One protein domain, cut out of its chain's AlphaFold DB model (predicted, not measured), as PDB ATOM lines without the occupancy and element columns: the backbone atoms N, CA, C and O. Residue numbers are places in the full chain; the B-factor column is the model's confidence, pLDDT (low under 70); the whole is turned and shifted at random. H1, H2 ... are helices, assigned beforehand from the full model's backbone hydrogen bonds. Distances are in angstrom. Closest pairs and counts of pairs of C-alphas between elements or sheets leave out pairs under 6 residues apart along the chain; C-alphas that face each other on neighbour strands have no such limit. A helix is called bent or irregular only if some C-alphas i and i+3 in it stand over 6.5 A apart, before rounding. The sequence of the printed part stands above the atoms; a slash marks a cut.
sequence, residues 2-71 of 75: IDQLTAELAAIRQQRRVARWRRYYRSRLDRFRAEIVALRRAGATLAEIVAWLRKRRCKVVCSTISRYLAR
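Overview. This is residues 2 to 71 of the 75 residues of an uncharacterized protein of Geobacter lovleyi (strain ATCC BAA-1151 / DSM 17278 / SZ) (UniProt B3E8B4). A long arm, made of helix H1 and the stretch after it, sticks out from a small compact head of three shorter helices, H2, H3 and H4. In the head, H4 stands crosswise to both H2 and H3, while the free-standing residues 2 to 26 make most of the length. The printed part has 70 residues, with four named helices in the order H1, H2, H3, H4 and no named strand; the class is all helix. The whole is extended, with a radius of gyration of the C-alphas of 18.3 A, and the C-alphas span 54 by 21 by 19 A.

Arrangement. H1, residues 2 to 19, touches no helix; it is apart from H2, residues 30 to 41, from H3, residues 46 to 55, and from H4, residues 62 to 69. H2 and H3 only just touch, with 3 pairs of C-alphas within 8 A, and H2 does so with residues 36 to 40 alone. Their closest C-alphas, those of Ile 36 and Ile 49, are 6.7 A apart. The two form a helical hairpin, running opposite ways at a steep tilt of 44 degrees. H3 and H4 touch, with 7 pairs of C-alphas within 8 A; their closest C-alphas, those of Leu 46 and Cys 62, are 5.6 A apart. The lines of H3 and H4 are about perpendicular, at 81 degrees. H2 and H4 are close but not clearly touching: their closest C-alphas, those of Val 37 and Leu 69, are 7.9 A apart, and their lines are about perpendicular, at 87 degrees. In H1, H3 and H4 every O i to N i+4 pair is within hydrogen-bond range; in H2, 6 of 8 are.

Along the chain. H1 begins at C-alpha 2, at (12.285, -6.658, -22.392), and measures 25.6 A from first to last C-alpha, ending at C-alpha 19, at (4.198, -23.531, -39.838). H2 measures 16.8 A and is irregular: C-alphas 31 and 34 are 8.2 A apart. H3 measures 14.7 A. H4 measures 10.6 A and ends at C-alpha 69, at (-13.897, -13.990, -54.005).

Size, cuts and confidence. The two C-alphas farthest apart, those of Asp 3 and Lys 55, are 54.9 A apart. Without residues 2 to 26, which stand free, the body has 45 residues and spans 23 by 19 by 18 A. The printed part has no cut. The link from H2 to H3 is tight, those from H1 to H2 and from H3 to H4 are short, and no link is long. The mean pLDDT of the printed part is 89.0, and residues 20 to 25, between H1 and H2, are under 70.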
ATOM      1  N   ILE A   2      13.166  -6.966 -21.242       76.38
ATOM      2  CA  ILE A   2      12.285  -6.658 -22.392       76.38
ATOM      3  C   ILE A   2      12.845  -7.230 -23.707       76.38
ATOM      4  O   ILE A   2      12.099  -7.825 -24.481       76.38
ATOM      5  N   ASP A   3      14.162  -7.163 -23.910       75.88
ATOM      6  CA  ASP A   3      14.797  -7.665 -25.138       75.88
ATOM      7  C   ASP A   3      14.625  -9.179 -25.332       75.88
ATOM      8  O   ASP A   3      14.365  -9.633 -26.446       75.88
ATOM      9  N   GLN A   4      14.654  -9.964 -24.247       81.75
ATOM     10  CA  GLN A   4      14.404 -11.410 -24.311       81.75
ATOM     11  C   GLN A   4      12.958 -11.719 -24.712       81.75
ATOM     12  O   GLN A   4      12.735 -12.543 -25.596       81.75
ATOM     13  N   LEU A   5      11.985 -10.982 -24.168       85.69
ATOM     14  CA  LEU A   5      10.574 -11.124 -24.544       85.69
ATOM     15  C   LEU A   5      10.337 -10.780 -26.024       85.69
ATOM     16  O   LEU A   5       9.554 -11.442 -26.705       85.69
ATOM     17  N   THR A   6      11.028  -9.764 -26.553       91.44
ATOM     18  CA  THR A   6      10.913  -9.407 -27.978       91.44
ATOM     19  C   THR A   6      11.524 -10.462 -28.901       91.44
ATOM     20  O   THR A   6      10.935 -10.772 -29.942       91.44
ATOM     21  N   ALA A   7      12.650 -11.063 -28.505       89.38
ATOM     22  CA  ALA A   7      13.300 -12.138 -29.247       89.38
ATOM     23  C   ALA A   7      12.442 -13.415 -29.267       89.38
ATOM     24  O   ALA A   7      12.247 -14.015 -30.328       89.38
ATOM     25  N   GLU A   8      11.844 -13.782 -28.132       88.75
ATOM     26  CA  GLU A   8      10.901 -14.902 -28.039       88.75
ATOM     27  C   GLU A   8       9.660 -14.673 -28.913       88.75
ATOM     28  O   GLU A   8       9.253 -15.552 -29.679       88.75
ATOM     29  N   LEU A   9       9.090 -13.462 -28.890       92.81
ATOM     30  CA  LEU A   9       7.954 -13.103 -29.741       92.81
ATOM     31  C   LEU A   9       8.304 -13.203 -31.237       92.81
ATOM     32  O   LEU A   9       7.485 -13.663 -32.042       92.81
ATOM     33  N   ALA A  10       9.509 -12.781 -31.625       92.00
ATOM     34  CA  ALA A  10       9.996 -12.878 -32.998       92.00
ATOM     35  C   ALA A  10      10.173 -14.340 -33.436       92.00
ATOM     36  O   ALA A  10       9.715 -14.709 -34.522       92.00
ATOM     37  N   ALA A  11      10.739 -15.188 -32.572       91.88
ATOM     38  CA  ALA A  11      10.875 -16.622 -32.813       91.88
ATOM     39  C   ALA A  11       9.505 -17.298 -32.994       91.88
ATOM     40  O   ALA A  11       9.293 -18.006 -33.981       91.88
ATOM     41  N   ILE A  12       8.526 -16.989 -32.134       92.75
ATOM     42  CA  ILE A  12       7.145 -17.494 -32.249       92.75
ATOM     43  C   ILE A  12       6.502 -17.044 -33.568       92.75
ATOM     44  O   ILE A  12       5.848 -17.832 -34.256       92.75
ATOM     45  N   ARG A  13       6.671 -15.775 -33.958       90.62
ATOM     46  CA  ARG A  13       6.129 -15.245 -35.222       90.62
ATOM     47  C   ARG A  13       6.753 -15.926 -36.434       90.62
ATOM     48  O   ARG A  13       6.024 -16.261 -37.374       90.62
ATOM     49  N   GLN A  14       8.062 -16.160 -36.406       87.44
ATOM     50  CA  GLN A  14       8.774 -16.854 -37.471       87.44
ATOM     51  C   GLN A  14       8.343 -18.319 -37.554       87.44
ATOM     52  O   GLN A  14       7.975 -18.785 -38.632       87.44
ATOM     53  N   GLN A  15       8.253 -19.015 -36.421       85.81
ATOM     54  CA  GLN A  15       7.762 -20.390 -36.362       85.81
ATOM     55  C   GLN A  15       6.321 -20.488 -36.880       85.81
ATOM     56  O   GLN A  15       6.023 -21.350 -37.699       85.81
ATOM     57  N   ARG A  16       5.434 -19.549 -36.523       83.06
ATOM     58  CA  ARG A  16       4.067 -19.462 -37.076       83.06
ATOM     59  C   ARG A  16       4.037 -19.121 -38.568       83.06
ATOM     60  O   ARG A  16       3.103 -19.504 -39.272       83.06
ATOM     61  N   ARG A  17       5.011 -18.368 -39.084       79.94
ATOM     62  CA  ARG A  17       5.142 -18.071 -40.520       79.94
ATOM     63  C   ARG A  17       5.584 -19.304 -41.307       79.94
ATOM     64  O   ARG A  17       5.011 -19.550 -42.361       79.94
ATOM     65  N   VAL A  18       6.520 -20.082 -40.773       75.44
ATOM     66  CA  VAL A  18       6.992 -21.341 -41.368       75.44
ATOM     67  C   VAL A  18       5.927 -22.438 -41.250       75.44
ATOM     68  O   VAL A  18       5.595 -23.082 -42.239       75.44
ATOM     69  N   ALA A  19       5.286 -22.579 -40.084       71.81
ATOM     70  CA  ALA A  19       4.198 -23.531 -39.838       71.81
ATOM     71  C   ALA A  19       2.908 -23.211 -40.612       71.81
ATOM     72  O   ALA A  19       2.073 -24.089 -40.813       71.81
ATOM     73  N   ARG A  20       2.764 -21.986 -41.141       68.19
ATOM     74  CA  ARG A  20       1.778 -21.650 -42.188       68.19
ATOM     75  C   ARG A  20       2.079 -22.322 -43.535       68.19
ATOM     76  O   ARG A  20       1.514 -21.920 -44.556       68.19
ATOM     77  N   TRP A  21       2.936 -23.344 -43.543       55.62
ATOM     78  CA  TRP A  21       3.161 -24.236 -44.662       55.62
ATOM     79  C   TRP A  21       1.821 -24.621 -45.282       55.62
ATOM     80  O   TRP A  21       0.895 -25.107 -44.628       55.62
ATOM     81  N   ARG A  22       1.719 -24.267 -46.560       59.03
ATOM     82  CA  ARG A  22       0.529 -24.319 -47.393       59.03
ATOM     83  C   ARG A  22      -0.029 -25.739 -47.399       59.03
ATOM     84  O   ARG A  22       0.328 -26.533 -48.264       59.03
ATOM     85  N   ARG A  23      -0.960 -26.058 -46.496       56.19
ATOM     86  CA  ARG A  23      -1.945 -27.105 -46.778       56.19
ATOM     87  C   ARG A  23      -2.693 -26.633 -48.020       56.19
ATOM     88  O   ARG A  23      -3.631 -25.847 -47.924       56.19
ATOM     89  N   TYR A  24      -2.228 -27.079 -49.184       58.19
ATOM     90  CA  TYR A  24      -2.881 -26.967 -50.484       58.19
ATOM     91  C   TYR A  24      -4.135 -27.850 -50.488       58.19
ATOM     92  O   TYR A  24      -4.329 -28.711 -51.339       58.19
ATOM     93  N   TYR A  25      -5.000 -27.674 -49.491       60.69
ATOM     94  CA  TYR A  25      -6.327 -28.234 -49.573       60.69
ATOM     95  C   TYR A  25      -7.095 -27.331 -50.525       60.69
ATOM     96  O   TYR A  25      -7.400 -26.183 -50.188       60.69
ATOM     97  N   ARG A  26      -7.341 -27.832 -51.740       73.38
ATOM     98  CA  ARG A  26      -8.244 -27.173 -52.683       73.38
ATOM     99  C   ARG A  26      -9.551 -26.905 -51.947       73.38
ATOM    100  O   ARG A  26     -10.113 -27.796 -51.306       73.38
ATOM    101  N   SER A  27      -9.990 -25.654 -51.966       83.88
ATOM    102  CA  SER A  27     -11.241 -25.279 -51.330       83.88
ATOM    103  C   SER A  27     -12.356 -26.098 -51.966       83.88
ATOM    104  O   SER A  27     -12.395 -26.266 -53.181       83.88
ATOM    105  N   ARG A  28     -13.335 -26.550 -51.177       86.50
ATOM    106  CA  ARG A  28     -14.558 -27.149 -51.746       86.50
ATOM    107  C   ARG A  28     -15.288 -26.181 -52.689       86.50
ATOM    108  O   ARG A  28     -16.084 -26.624 -53.508       86.50
ATOM    109  N   LEU A  29     -15.006 -24.878 -52.573       91.75
ATOM    110  CA  LEU A  29     -15.491 -23.834 -53.477       91.75
ATOM    111  C   LEU A  29     -14.801 -23.853 -54.842       91.75
ATOM    112  O   LEU A  29     -15.423 -23.435 -55.808       91.75
ATOM    113  N   ASP A  30     -13.580 -24.390 -54.951       91.19
ATOM    114  CA  ASP A  30     -12.853 -24.463 -56.227       91.19
ATOM    115  C   ASP A  30     -13.602 -25.320 -57.252       91.19
ATOM    116  O   ASP A  30     -13.559 -25.032 -58.443       91.19
ATOM    117  N   ARG A  31     -14.373 -26.312 -56.783       92.75
ATOM    118  CA  ARG A  31     -15.276 -27.109 -57.624       92.75
ATOM    119  C   ARG A  31     -16.355 -26.269 -58.316       92.75
ATOM    120  O   ARG A  31     -16.813 -26.665 -59.376       92.75
ATOM    121  N   PHE A  32     -16.775 -25.165 -57.702       95.06
ATOM    122  CA  PHE A  32     -17.861 -24.301 -58.178       95.06
ATOM    123  C   PHE A  32     -17.356 -22.912 -58.585       95.06
ATOM    124  O   PHE A  32     -18.119 -21.947 -58.593       95.06
ATOM    125  N   ARG A  33     -16.047 -22.769 -58.822       94.25
ATOM    126  CA  ARG A  33     -15.406 -21.468 -59.025       94.25
ATOM    127  C   ARG A  33     -16.024 -20.710 -60.196       94.25
ATOM    128  O   ARG A  33     -16.369 -19.545 -60.032       94.25
ATOM    129  N   ALA A  34     -16.186 -21.376 -61.337       94.81
ATOM    130  CA  ALA A  34     -16.740 -20.770 -62.543       94.81
ATOM    131  C   ALA A  34     -18.168 -20.256 -62.306       94.81
ATOM    132  O   ALA A  34     -18.487 -19.120 -62.646       94.81
ATOM    133  N   GLU A  35     -19.008 -21.055 -61.649       96.50
ATOM    134  CA  GLU A  35     -20.390 -20.691 -61.351       96.50
ATOM    135  C   GLU A  35     -20.481 -19.571 -60.314       96.50
ATOM    136  O   GLU A  35     -21.288 -18.660 -60.465       96.50
ATOM    137  N   ILE A  36     -19.635 -19.598 -59.280       96.38
ATOM    138  CA  ILE A  36     -19.563 -18.534 -58.273       96.38
ATOM    139  C   ILE A  36     -19.171 -17.199 -58.930       96.38
ATOM    140  O   ILE A  36     -19.791 -16.176 -58.637       96.38
ATOM    141  N   VAL A  37     -18.176 -17.203 -59.826       96.12
ATOM    142  CA  VAL A  37     -17.751 -16.006 -60.574       96.12
ATOM    143  C   VAL A  37     -18.872 -15.519 -61.494       96.12
ATOM    144  O   VAL A  37     -19.177 -14.329 -61.499       96.12
ATOM    145  N   ALA A  38     -19.533 -16.422 -62.223       97.00
ATOM    146  CA  ALA A  38     -20.650 -16.076 -63.099       97.00
ATOM    147  C   ALA A  38     -21.817 -15.444 -62.323       97.00
ATOM    148  O   ALA A  38     -22.304 -14.383 -62.706       97.00
ATOM    149  N   LEU A  39     -22.211 -16.039 -61.191       96.50
ATOM    150  CA  LEU A  39     -23.242 -15.486 -60.306       96.50
ATOM    151  C   LEU A  39     -22.853 -14.097 -59.798       96.50
ATOM    152  O   LEU A  39     -23.676 -13.186 -59.793       96.50
ATOM    153  N   ARG A  40     -21.591 -13.911 -59.398       95.75
ATOM    154  CA  ARG A  40     -21.124 -12.620 -58.894       95.75
ATOM    155  C   ARG A  40     -21.127 -11.538 -59.975       95.75
ATOM    156  O   ARG A  40     -21.568 -10.427 -59.695       95.75
ATOM    157  N   ARG A  41     -20.702 -11.864 -61.198       95.50
ATOM    158  CA  ARG A  41     -20.760 -10.958 -62.360       95.50
ATOM    159  C   ARG A  41     -22.192 -10.628 -62.779       95.50
ATOM    160  O   ARG A  41     -22.444  -9.519 -63.226       95.50
ATOM    161  N   ALA A  42     -23.131 -11.549 -62.568       96.38
ATOM    162  CA  ALA A  42     -24.562 -11.311 -62.753       96.38
ATOM    163  C   ALA A  42     -25.197 -10.442 -61.644       96.38
ATOM    164  O   ALA A  42     -26.405 -10.231 -61.654       96.38
ATOM    165  N   GLY A  43     -24.410  -9.950 -60.677       96.69
ATOM    166  CA  GLY A  43     -24.886  -9.076 -59.604       96.69
ATOM    167  C   GLY A  43     -25.396  -9.803 -58.359       96.69
ATOM    168  O   GLY A  43     -25.912  -9.150 -57.455       96.69
ATOM    169  N   ALA A  44     -25.226 -11.127 -58.261       96.88
ATOM    170  CA  ALA A  44     -25.685 -11.872 -57.094       96.88
ATOM    171  C   ALA A  44     -24.988 -11.406 -55.801       96.88
ATOM    172  O   ALA A  44     -23.768 -11.174 -55.721       96.88
ATOM    173  N   THR A  45     -25.784 -11.330 -54.743       97.19
ATOM    174  CA  THR A  45     -25.327 -11.091 -53.380       97.19
ATOM    175  C   THR A  45     -24.622 -12.328 -52.817       97.19
ATOM    176  O   THR A  45     -24.803 -13.466 -53.258       97.19
ATOM    177  N   LEU A  46     -23.812 -12.128 -51.774       96.62
ATOM    178  CA  LEU A  46     -23.108 -13.233 -51.114       96.62
ATOM    179  C   LEU A  46     -24.082 -14.262 -50.513       96.62
ATOM    180  O   LEU A  46     -23.790 -15.458 -50.520       96.62
ATOM    181  N   ALA A  47     -25.229 -13.805 -50.002       97.06
ATOM    182  CA  ALA A  47     -26.251 -14.662 -49.407       97.06
ATOM    183  C   ALA A  47     -26.915 -15.572 -50.453       97.06
ATOM    184  O   ALA A  47     -27.128 -16.756 -50.188       97.06
ATOM    185  N   GLU A  48     -27.164 -15.058 -51.658       97.62
ATOM    186  CA  GLU A  48     -27.710 -15.840 -52.774       97.62
ATOM    187  C   GLU A  48     -26.727 -16.912 -53.247       97.62
ATOM    188  O   GLU A  48     -27.118 -18.065 -53.439       97.62
ATOM    189  N   ILE A  49     -25.433 -16.583 -53.333       97.25
ATOM    190  CA  ILE A  49     -24.386 -17.562 -53.659       97.25
ATOM    191  C   ILE A  49     -24.339 -18.677 -52.601       97.25
ATOM    192  O   ILE A  49     -24.246 -19.860 -52.937       97.25
ATOM    193  N   VAL A  50     -24.459 -18.336 -51.313       97.31
ATOM    194  CA  VAL A  50     -24.532 -19.326 -50.225       97.31
ATOM    195  C   VAL A  50     -25.781 -20.204 -50.343       97.31
ATOM    196  O   VAL A  50     -25.686 -21.426 -50.199       97.31
ATOM    197  N   ALA A  51     -26.945 -19.615 -50.624       97.38
ATOM    198  CA  ALA A  51     -28.188 -20.359 -50.817       97.38
ATOM    199  C   ALA A  51     -28.088 -21.326 -52.008       97.38
ATOM    200  O   ALA A  51     -28.498 -22.487 -51.903       97.38
ATOM    201  N   TRP A  52     -27.474 -20.889 -53.110       97.56
ATOM    202  CA  TRP A  52     -27.204 -21.719 -54.283       97.56
ATOM    203  C   TRP A  52     -26.258 -22.887 -53.962       97.56
ATOM    204  O   TRP A  52     -26.552 -24.037 -54.300       97.56
ATOM    205  N   LEU A  53     -25.171 -22.638 -53.224       96.56
ATOM    206  CA  LEU A  53     -24.233 -23.682 -52.786       96.56
ATOM    207  C   LEU A  53     -24.874 -24.692 -51.826       96.56
ATOM    208  O   LEU A  53     -24.592 -25.892 -51.903       96.56
ATOM    209  N   ARG A  54     -25.784 -24.235 -50.960       95.81
ATOM    210  CA  ARG A  54     -26.496 -25.100 -50.013       95.81
ATOM    211  C   ARG A  54     -27.342 -26.154 -50.727       95.81
ATOM    212  O   ARG A  54     -27.327 -27.310 -50.307       95.81
ATOM    213  N   LYS A  55     -27.994 -25.795 -51.842       96.69
ATOM    214  CA  LYS A  55     -28.733 -26.744 -52.701       96.69
ATOM    215  C   LYS A  55     -27.825 -27.834 -53.287       96.69
ATOM    216  O   LYS A  55     -28.274 -28.946 -53.535       96.69
ATOM    217  N   ARG A  56     -26.527 -27.551 -53.438       95.81
ATOM    218  CA  ARG A  56     -25.496 -28.458 -53.976       95.81
ATOM    219  C   ARG A  56     -24.705 -29.195 -52.892       95.81
ATOM    220  O   ARG A  56     -23.590 -29.651 -53.134       95.81
ATOM    221  N   ARG A  57     -25.270 -29.302 -51.682       93.69
ATOM    222  CA  ARG A  57     -24.646 -29.934 -50.502       93.69
ATOM    223  C   ARG A  57     -23.324 -29.272 -50.073       93.69
ATOM    224  O   ARG A  57     -22.539 -29.875 -49.346       93.69
ATOM    225  N   CYS A  58     -23.083 -28.017 -50.464       93.69
ATOM    226  CA  CYS A  58     -21.919 -27.242 -50.041       93.69
ATOM    227  C   CYS A  58     -22.347 -26.175 -49.022       93.69
ATOM    228  O   CYS A  58     -22.796 -25.087 -49.373       93.69
ATOM    229  N   LYS A  59     -22.245 -26.505 -47.729       94.69
ATOM    230  CA  LYS A  59     -22.587 -25.582 -46.635       94.69
ATOM    231  C   LYS A  59     -21.387 -24.697 -46.298       94.69
ATOM    232  O   LYS A  59     -20.362 -25.194 -45.827       94.69
ATOM    233  N   VAL A  60     -21.538 -23.394 -46.513       94.50
ATOM    234  CA  VAL A  60     -20.539 -22.355 -46.222       94.50
ATOM    235  C   VAL A  60     -21.227 -21.086 -45.721       94.50
ATOM    236  O   VAL A  60     -22.418 -20.896 -45.945       94.50
ATOM    237  N   VAL A  61     -20.483 -20.227 -45.025       96.00
ATOM    238  CA  VAL A  61     -20.976 -18.927 -44.538       96.00
ATOM    239  C   VAL A  61     -20.592 -17.798 -45.499       96.00
ATOM    240  O   VAL A  61     -19.594 -17.909 -46.215       96.00
ATOM    241  N   CYS A  62     -21.327 -16.681 -45.476       95.44
ATOM    242  CA  CYS A  62     -21.090 -15.535 -46.367       95.44
ATOM    243  C   CYS A  62     -19.653 -14.994 -46.282       95.44
ATOM    244  O   CYS A  62     -19.053 -14.680 -47.306       95.44
ATOM    245  N   SER A  63     -19.054 -14.959 -45.084       96.19
ATOM    246  CA  SER A  63     -17.662 -14.522 -44.890       96.19
ATOM    247  C   SER A  63     -16.644 -15.435 -45.582       96.19
ATOM    248  O   SER A  63     -15.582 -14.976 -46.003       96.19
ATOM    249  N   THR A  64     -16.974 -16.720 -45.755       94.69
ATOM    250  CA  THR A  64     -16.140 -17.656 -46.517       94.69
ATOM    251  C   THR A  64     -16.183 -17.316 -48.002       94.69
ATOM    252  O   THR A  64     -15.130 -17.275 -48.628       94.69
ATOM    253  N   ILE A  65     -17.367 -17.010 -48.549       95.38
ATOM    254  CA  ILE A  65     -17.518 -16.579 -49.948       95.38
ATOM    255  C   ILE A  65     -16.832 -15.237 -50.184       95.38
ATOM    256  O   ILE A  65     -16.058 -15.125 -51.123       95.38
ATOM    257  N   SER A  66     -17.029 -14.254 -49.304       95.25
ATOM    258  CA  SER A  66     -16.347 -12.957 -49.395       95.25
ATOM    259  C   SER A  66     -14.825 -13.121 -49.442       95.25
ATOM    260  O   SER A  66     -14.176 -12.635 -50.365       95.25
ATOM    261  N   ARG A  67     -14.251 -13.887 -48.504       93.19
ATOM    262  CA  ARG A  67     -12.807 -14.158 -48.469       93.19
ATOM    263  C   ARG A  67     -12.327 -14.935 -49.693       93.19
ATOM    264  O   ARG A  67     -11.187 -14.762 -50.109       93.19
ATOM    265  N   TYR A  68     -13.158 -15.831 -50.215       93.31
ATOM    266  CA  TYR A  68     -12.840 -16.618 -51.397       93.31
ATOM    267  C   TYR A  68     -12.781 -15.733 -52.643       93.31
ATOM    268  O   TYR A  68     -11.752 -15.718 -53.309       93.31
ATOM    269  N   LEU A  69     -13.825 -14.937 -52.889       92.81
ATOM    270  CA  LEU A  69     -13.897 -13.990 -54.005       92.81
ATOM    271  C   LEU A  69     -12.756 -12.967 -53.955       92.81
ATOM    272  O   LEU A  69     -12.117 -12.740 -54.971       92.81
ATOM    273  N   ALA A  70     -12.422 -12.439 -52.773       92.25
ATOM    274  CA  ALA A  70     -11.321 -11.484 -52.595       92.25
ATOM    275  C   ALA A  70      -9.927 -12.038 -52.961       92.25
ATOM    276  O   ALA A  70      -8.965 -11.282 -53.048       92.25
ATOM    277  N   ARG A  71      -9.787 -13.360 -53.130       89.31
ATOM    278  CA  ARG A  71      -8.541 -14.005 -53.578       89.31
ATOM    279  C   ARG A  71      -8.523 -14.286 -55.079       89.31
ATOM    280  O   ARG A  71      -7.494 -14.733 -55.581       89.31
TER     281      ARG A  71